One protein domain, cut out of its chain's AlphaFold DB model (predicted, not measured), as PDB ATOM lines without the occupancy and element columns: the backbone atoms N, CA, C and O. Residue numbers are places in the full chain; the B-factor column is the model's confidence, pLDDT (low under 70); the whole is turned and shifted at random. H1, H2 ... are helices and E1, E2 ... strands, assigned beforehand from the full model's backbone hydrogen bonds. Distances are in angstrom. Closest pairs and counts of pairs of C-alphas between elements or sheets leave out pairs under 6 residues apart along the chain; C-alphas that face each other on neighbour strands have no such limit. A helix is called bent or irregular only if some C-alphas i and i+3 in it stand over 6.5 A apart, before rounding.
ATOM      1  N   PRO A  33     546.803 601.792 458.136       91.62
ATOM      2  CA  PRO A  33     546.654 602.234 456.755       91.62
ATOM      3  C   PRO A  33     546.850 603.750 456.619       91.62
ATOM      4  O   PRO A  33     546.547 604.519 457.533       91.62
ATOM      5  N   ASP A  34     547.334 604.177 455.455       94.06
ATOM      6  CA  ASP A  34     547.297 605.571 455.013       94.06
ATOM      7  C   ASP A  34     546.466 605.634 453.720       94.06
ATOM      8  O   ASP A  34     546.860 605.003 452.734       94.06
ATOM      9  N   PRO A  35     545.304 606.320 453.701       94.69
ATOM     10  CA  PRO A  35     544.738 607.182 454.746       94.69
ATOM     11  C   PRO A  35     544.075 606.438 455.921       94.69
ATOM     12  O   PRO A  35     543.687 605.276 455.820       94.69
ATOM     13  N   LEU A  36     543.883 607.155 457.036       93.50
ATOM     14  CA  LEU A  36     543.128 606.685 458.202       93.50
ATOM     15  C   LEU A  36     541.619 606.931 458.015       93.50
ATOM     16  O   LEU A  36     541.238 608.004 457.532       93.50
ATOM     17  N   PRO A  37     540.746 605.999 458.439       91.69
ATOM     18  CA  PRO A  37     539.307 606.232 458.461       91.69
ATOM     19  C   PRO A  37     538.948 607.245 459.559       91.69
ATOM     20  O   PRO A  37     539.463 607.167 460.677       91.69
ATOM     21  N   LYS A  38     538.066 608.201 459.250       88.81
ATOM     22  CA  LYS A  38     537.547 609.194 460.218       88.81
ATOM     23  C   LYS A  38     536.045 609.060 460.477       88.81
ATOM     24  O   LYS A  38     535.544 609.617 461.443       88.81
ATOM     25  N   HIS A  39     535.324 608.356 459.614       88.56
ATOM     26  CA  HIS A  39     533.904 608.075 459.781       88.56
ATOM     27  C   HIS A  39     533.603 606.684 459.224       88.56
ATOM     28  O   HIS A  39     534.308 606.203 458.331       88.56
ATOM     29  N   PHE A  40     532.605 606.036 459.818       88.38
ATOM     30  CA  PHE A  40     532.108 604.730 459.419       88.38
ATOM     31  C   PHE A  40     530.601 604.850 459.223       88.38
ATOM     32  O   PHE A  40     529.905 605.374 460.093       88.38
ATOM     33  N   ASN A  41     530.105 604.349 458.098       90.94
ATOM     34  CA  ASN A  41     528.678 604.357 457.803       90.94
ATOM     35  C   ASN A  41     527.917 603.329 458.665       90.94
ATOM     36  O   ASN A  41     528.502 602.525 459.396       90.94
ATOM     37  N   GLY A  42     526.589 603.285 458.525       88.31
ATOM     38  CA  GLY A  42     525.734 602.328 459.244       88.31
ATOM     39  C   GLY A  42     526.004 600.841 458.949       88.31
ATOM     40  O   GLY A  42     525.456 599.982 459.635       88.31
ATOM     41  N   ARG A  43     526.845 600.516 457.957       91.81
ATOM     42  CA  ARG A  43     527.293 599.150 457.633       91.81
ATOM     43  C   ARG A  43     528.660 598.808 458.238       91.81
ATOM     44  O   ARG A  43     529.140 597.695 458.044       91.81
ATOM     45  N   GLY A  44     529.283 599.740 458.964       88.62
ATOM     46  CA  GLY A  44     530.622 599.574 459.531       88.62
ATOM     47  C   GLY A  44     531.746 599.709 458.502       88.62
ATOM     48  O   GLY A  44     532.880 599.328 458.782       88.62
ATOM     49  N   GLU A  45     531.452 600.245 457.318       93.31
ATOM     50  CA  GLU A  45     532.448 600.501 456.279       93.31
ATOM     51  C   GLU A  45     532.950 601.949 456.405       93.31
ATOM     52  O   GLU A  45     532.139 602.855 456.630       93.31
ATOM     53  N   PRO A  46     534.262 602.205 456.252       92.19
ATOM     54  CA  PRO A  46     534.761 603.568 456.188       92.19
ATOM     55  C   PRO A  46     534.189 604.321 454.982       92.19
ATOM     56  O   PRO A  46     534.358 603.896 453.840       92.19
ATOM     57  N   ASP A  47     533.569 605.470 455.222       93.19
ATOM     58  CA  ASP A  47     533.011 606.356 454.188       93.19
ATOM     59  C   ASP A  47     533.701 607.732 454.159       93.19
ATOM     60  O   ASP A  47     533.474 608.533 453.253       93.19
ATOM     61  N   ALA A  48     534.600 607.999 455.113       91.44
ATOM     62  CA  ALA A  48     535.400 609.210 455.140       91.44
ATOM     63  C   ALA A  48     536.823 608.951 455.649       91.44
ATOM     64  O   ALA A  48     537.052 608.168 456.573       91.44
ATOM     65  N   TRP A  49     537.780 609.695 455.091       94.38
ATOM     66  CA  TRP A  49     539.214 609.450 455.269       94.38
ATOM     67  C   TRP A  49     539.993 610.718 455.651       94.38
ATOM     68  O   TRP A  49     539.530 611.846 455.419       94.38
ATOM     69  N   MET A  50     541.177 610.540 456.243       93.69
ATOM     70  CA  MET A  50     542.135 611.603 456.570       93.69
ATOM     71  C   MET A  50     543.594 611.136 456.403       93.69
ATOM     72  O   MET A  50     543.872 609.957 456.614       93.69
ATOM     73  N   PRO A  51     544.549 612.035 456.095       95.94
ATOM     74  CA  PRO A  51     545.966 611.670 456.011       95.94
ATOM     75  C   PRO A  51     546.500 611.088 457.327       95.94
ATOM     76  O   PRO A  51     546.207 611.644 458.400       95.94
ATOM     77  N   LYS A  52     547.323 610.033 457.257       95.25
ATOM     78  CA  LYS A  52     547.974 609.419 458.426       95.25
ATOM     79  C   LYS A  52     549.064 610.333 458.991       95.25
ATOM     80  O   LYS A  52     550.232 610.282 458.625       95.25
ATOM     81  N   THR A  53     548.674 611.183 459.933       94.88
ATOM     82  CA  THR A  53     549.603 612.030 460.690       94.88
ATOM     83  C   THR A  53     549.259 611.984 462.171       94.88
ATOM     84  O   THR A  53     548.082 611.901 462.532       94.88
ATOM     85  N   TYR A  54     550.266 612.099 463.041       91.81
ATOM     86  CA  TYR A  54     550.039 612.176 464.488       91.81
ATOM     87  C   TYR A  54     549.101 613.327 464.859       91.81
ATOM     88  O   TYR A  54     548.229 613.165 465.707       91.81
ATOM     89  N   ARG A  55     549.218 614.472 464.173       92.88
ATOM     90  CA  ARG A  55     548.325 615.620 464.367       92.88
ATOM     91  C   ARG A  55     546.861 615.253 464.118       92.88
ATOM     92  O   ARG A  55     546.015 615.594 464.939       92.88
ATOM     93  N   ASN A  56     546.568 614.574 463.010       92.00
ATOM     94  CA  ASN A  56     545.199 614.180 462.675       92.00
ATOM     95  C   ASN A  56     544.671 613.118 463.647       92.00
ATOM     96  O   ASN A  56     543.551 613.251 464.132       92.00
ATOM     97  N   ALA A  57     545.489 612.117 463.989       90.12
ATOM     98  CA  ALA A  57     545.114 611.066 464.934       90.12
ATOM     99  C   ALA A  57     544.804 611.630 466.334       90.12
ATOM    100  O   ALA A  57     543.749 611.344 466.895       90.12
ATOM    101  N   ILE A  58     545.681 612.488 466.869       90.50
ATOM    102  CA  ILE A  58     545.486 613.149 468.169       90.50
ATOM    103  C   ILE A  58     544.286 614.096 468.117       90.50
ATOM    104  O   ILE A  58     543.456 614.090 469.023       90.50
ATOM    105  N   GLY A  59     544.170 614.890 467.049       90.69
ATOM    106  CA  GLY A  59     543.048 615.805 466.865       90.69
ATOM    107  C   GLY A  59     541.710 615.074 466.918       90.69
ATOM    108  O   GLY A  59     540.811 615.499 467.641       90.69
ATOM    109  N   PHE A  60     541.598 613.938 466.230       86.69
ATOM    110  CA  PHE A  60     540.374 613.142 466.220       86.69
ATOM    111  C   PHE A  60     540.103 612.452 467.566       86.69
ATOM    112  O   PHE A  60     538.973 612.485 468.055       86.69
ATOM    113  N   ALA A  61     541.143 611.904 468.207       87.56
ATOM    114  CA  ALA A  61     541.042 611.268 469.521       87.56
ATOM    115  C   ALA A  61     540.567 612.233 470.622       87.56
ATOM    116  O   ALA A  61     539.902 611.804 471.563       87.56
ATOM    117  N   LEU A  62     540.882 613.528 470.510       90.25
ATOM    118  CA  LEU A  62     540.472 614.553 471.474       90.25
ATOM    119  C   LEU A  62     539.142 615.223 471.121       90.25
ATOM    120  O   LEU A  62     538.387 615.578 472.025       90.25
ATOM    121  N   LEU A  63     538.845 615.407 469.832       88.06
ATOM    122  CA  LEU A  63     537.678 616.173 469.391       88.06
ATOM    123  C   LEU A  63     536.364 615.560 469.885       88.06
ATOM    124  O   LEU A  63     535.536 616.269 470.452       88.06
ATOM    125  N   VAL A  64     536.182 614.250 469.705       84.88
ATOM    126  CA  VAL A  64     534.948 613.552 470.103       84.88
ATOM    127  C   VAL A  64     534.691 613.655 471.615       84.88
ATOM    128  O   VAL A  64     533.635 614.167 471.996       84.88
ATOM    129  N   PRO A  65     535.618 613.246 472.507       85.56
ATOM    130  CA  PRO A  65     535.389 613.368 473.945       85.56
ATOM    131  C   PRO A  65     535.266 614.827 474.403       85.56
ATOM    132  O   PRO A  65     534.506 615.097 475.334       85.56
ATOM    133  N   LEU A  66     535.945 615.778 473.751       90.25
ATOM    134  CA  LEU A  66     535.792 617.204 474.051       90.25
ATOM    135  C   LEU A  66     534.368 617.690 473.766       90.25
ATOM    136  O   LEU A  66     533.753 618.299 474.640       90.25
ATOM    137  N   VAL A  67     533.829 617.390 472.579       90.81
ATOM    138  CA  VAL A  67     532.449 617.749 472.214       90.81
ATOM    139  C   VAL A  67     531.465 617.140 473.210       90.81
ATOM    140  O   VAL A  67     530.645 617.865 473.767       90.81
ATOM    141  N   LEU A  68     531.599 615.848 473.525       88.50
ATOM    142  CA  LEU A  68     530.724 615.177 474.495       88.50
ATOM    143  C   LEU A  68     530.817 615.784 475.900       88.50
ATOM    144  O   LEU A  68     529.797 615.924 476.580       88.50
ATOM    145  N   THR A  69     532.017 616.175 476.332       88.19
ATOM    146  CA  THR A  69     532.233 616.828 477.631       88.19
ATOM    147  C   THR A  69     531.548 618.189 477.675       88.19
ATOM    148  O   THR A  69     530.831 618.479 478.633       88.19
ATOM    149  N   ILE A  70     531.714 619.003 476.627       94.06
ATOM    150  CA  ILE A  70     531.071 620.319 476.518       94.06
ATOM    151  C   ILE A  70     529.551 620.160 476.513       94.06
ATOM    152  O   ILE A  70     528.874 620.803 477.314       94.06
ATOM    153  N   THR A  71     529.009 619.276 475.672       93.94
ATOM    154  CA  THR A  71     527.564 619.020 475.607       93.94
ATOM    155  C   THR A  71     527.020 618.575 476.963       93.94
ATOM    156  O   THR A  71     526.039 619.142 477.438       93.94
ATOM    157  N   SER A  72     527.691 617.636 477.636       87.94
ATOM    158  CA  SER A  72     527.278 617.155 478.960       87.94
ATOM    159  C   SER A  72     527.297 618.274 480.005       87.94
ATOM    160  O   SER A  72     526.341 618.423 480.766       87.94
ATOM    161  N   ALA A  73     528.351 619.095 480.024       90.31
ATOM    162  CA  ALA A  73     528.462 620.228 480.938       90.31
ATOM    163  C   ALA A  73     527.351 621.264 480.702       90.31
ATOM    164  O   ALA A  73     526.753 621.749 481.663       90.31
ATOM    165  N   VAL A  74     527.028 621.555 479.437       94.44
ATOM    166  CA  VAL A  74     525.926 622.456 479.066       94.44
ATOM    167  C   VAL A  74     524.585 621.890 479.528       94.44
ATOM    168  O   VAL A  74     523.822 622.604 480.177       94.44
ATOM    169  N   THR A  75     524.300 620.610 479.270       91.19
ATOM    170  CA  THR A  75     523.055 619.966 479.716       91.19
ATOM    171  C   THR A  75     522.916 620.000 481.238       91.19
ATOM    172  O   THR A  75     521.848 620.350 481.749       91.19
ATOM    173  N   ILE A  76     523.989 619.698 481.977       88.19
ATOM    174  CA  ILE A  76     524.000 619.782 483.445       88.19
ATOM    175  C   ILE A  76     523.755 621.225 483.901       88.19
ATOM    176  O   ILE A  76     522.915 621.446 484.773       88.19
ATOM    177  N   GLY A  77     524.435 622.203 483.296       85.88
ATOM    178  CA  GLY A  77     524.280 623.620 483.626       85.88
ATOM    179  C   GLY A  77     522.849 624.117 483.421       85.88
ATOM    180  O   GLY A  77     522.271 624.710 484.333       85.88
ATOM    181  N   ILE A  78     522.240 623.800 482.274       89.50
ATOM    182  CA  ILE A  78     520.836 624.130 481.984       89.50
ATOM    183  C   ILE A  78     519.909 623.454 483.001       89.50
ATOM    184  O   ILE A  78     519.072 624.125 483.597       89.50
ATOM    185  N   THR A  79     520.092 622.159 483.274       84.38
ATOM    186  CA  THR A  79     519.261 621.411 484.238       84.38
ATOM    187  C   THR A  79     519.332 622.017 485.645       84.38
ATOM    188  O   THR A  79     518.313 622.190 486.323       84.38
ATOM    189  N   GLN A  80     520.535 622.385 486.090       82.75
ATOM    190  CA  GLN A  80     520.755 623.031 487.386       82.75
ATOM    191  C   GLN A  80     520.171 624.449 487.443       82.75
ATOM    192  O   GLN A  80     519.684 624.876 488.489       82.75
ATOM    193  N   GLN A  81     520.208 625.190 486.335       80.62
ATOM    194  CA  GLN A  81     519.591 626.511 486.253       80.62
ATOM    195  C   GLN A  81     518.064 626.413 486.300       80.62
ATOM    196  O   GLN A  81     517.445 627.109 487.105       80.62
ATOM    197  N   SER A  82     517.469 625.510 485.515       76.81
ATOM    198  CA  SER A  82     516.022 625.272 485.497       76.81
ATOM    199  C   SER A  82     515.499 624.875 486.877       76.81
ATOM    200  O   SER A  82     514.512 625.435 487.347       76.81
ATOM    201  N   THR A  83     516.198 623.979 487.577       70.94
ATOM    202  CA  THR A  83     515.811 623.574 488.939       70.94
ATOM    203  C   THR A  83     515.843 624.742 489.922       70.94
ATOM    204  O   THR A  83     514.853 624.938 490.619       70.94
ATOM    205  N   LYS A  84     516.898 625.572 489.932       70.62
ATOM    206  CA  LYS A  84     516.981 626.773 490.794       70.62
ATOM    207  C   LYS A  84     515.866 627.788 490.527       70.62
ATOM    208  O   LYS A  84     515.401 628.439 491.466       70.62
ATOM    209  N   THR A  85     515.458 627.943 489.268       63.97
ATOM    210  CA  THR A  85     514.332 628.816 488.908       63.97
ATOM    211  C   THR A  85     512.991 628.239 489.357       63.97
ATOM    212  O   THR A  85     512.136 628.996 489.799       63.97
ATOM    213  N   THR A  86     512.815 626.913 489.345       60.06
ATOM    214  CA  THR A  86     511.571 626.264 489.794       60.06
ATOM    215  C   THR A  86     511.412 626.270 491.320       60.06
ATOM    216  O   THR A  86     510.297 626.446 491.806       60.06
ATOM    217  N   THR A  87     512.493 626.136 492.103       56.88
ATOM    218  CA  THR A  87     512.409 626.178 493.580       56.88
ATOM    219  C   THR A  87     512.097 627.565 494.154       56.88
ATOM    220  O   THR A  87     511.631 627.639 495.285       56.88
ATOM    221  N   ASN A  88     512.320 628.652 493.402       56.12
ATOM    222  CA  ASN A  88     512.123 630.036 493.871       56.12
ATOM    223  C   ASN A  88     510.822 630.705 493.390       56.12
ATOM    224  O   ASN A  88     510.613 631.889 493.643       56.12
ATOM    225  N   GLY A  89     509.925 629.973 492.731       51.72
ATOM    226  CA  GLY A  89     508.627 630.503 492.327       51.72
ATOM    227  C   GLY A  89     508.115 629.802 491.083       51.72
ATOM    228  O   GLY A  89     508.675 629.942 490.002       51.72
ATOM    229  N   TYR A  90     507.024 629.055 491.223       46.59
ATOM    230  CA  TYR A  90     506.302 628.540 490.069       46.59
ATOM    231  C   TYR A  90     505.670 629.712 489.306       46.59
ATOM    232  O   TYR A  90     504.546 630.111 489.605       46.59
TER     233      TYR A  90
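Overview. This is residues 33 to 90 of the 118 residues of the protein "DUF1648 domain-containing protein" of Corynebacterium striatum (UniProt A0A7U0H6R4). A small two-stranded hairpin, E1 and E2, sits beside the first turns of one long helix, H1, and residues 61 to 90, of which 61 to 87 belong to H1, stick out alone as a long arm. The helix is bent near its start into a short arm H1a, whose residues 56 to 60 lie near the hairpin, and a long arm H1b that makes most of the length. The printed part has 58 residues with two named strands and one named helix, in the order E1, E2, H1 along the chain; the sheet, E1 - E2, is antiparallel, and the class is mixed, helices and strands. The whole is extended, with a radius of gyration of the C-alphas of 19.0 A and spans of 59 by 27 by 9 A.

Arrangement. E1, residues 36 to 40, and E2, residues 46 to 50, form a hairpin of antiparallel neighbour strands, with 143 degrees between their N-to-C directions. The C-alphas of Phe 40 and Pro 46 face each other at 4.3 A. N 36 and O 50 are within hydrogen-bond range at 2.8 A, as are N 38 and O 48 at 2.9 A. H1, residues 54 to 87, was assigned as one helix by its hydrogen bonds, but it is bent: C-alphas 61 and 64 are 6.5 A apart. Its arms are H1a, residues 54 to 61, and H1b, residues 64 to 87; their lines stand at a shallow tilt of 32 degrees, only just short of steep. The closest C-alphas of E1 and H1a are those of Lys 38 and Phe 60, 7.7 A apart. Those of E2 and H1a are Met 50 and Asn 56, 7.3 A apart. H1b is apart from both E1 and E2. In H1a and H1b every O i to N i+4 pair is within hydrogen-bond range.

Along the chain. E1 begins at C-alpha 36, at (543.128, 606.685, 458.202), and is 11.3 A long from first to last C-alpha. E2 is 10.9 A long and ends at C-alpha 50, at (542.135, 611.603, 456.570). H1a is 10.3 A long from C-alpha 54 to C-alpha 61. H1b is 34.9 A long and ends at C-alpha 87, at (512.409, 626.178, 493.580).

Size, cuts and confidence. The two C-alphas farthest apart are those of Pro 33 and Gly 89, 59.2 A. The printed part has no cut, and the links E1 to E2 and E2 to H1 are both tight. Residues 61 to 90, of which 61 to 87 belong to H1, stand free. The mean pLDDT of the printed part is 85.9; residues 85 to 90 are under 70.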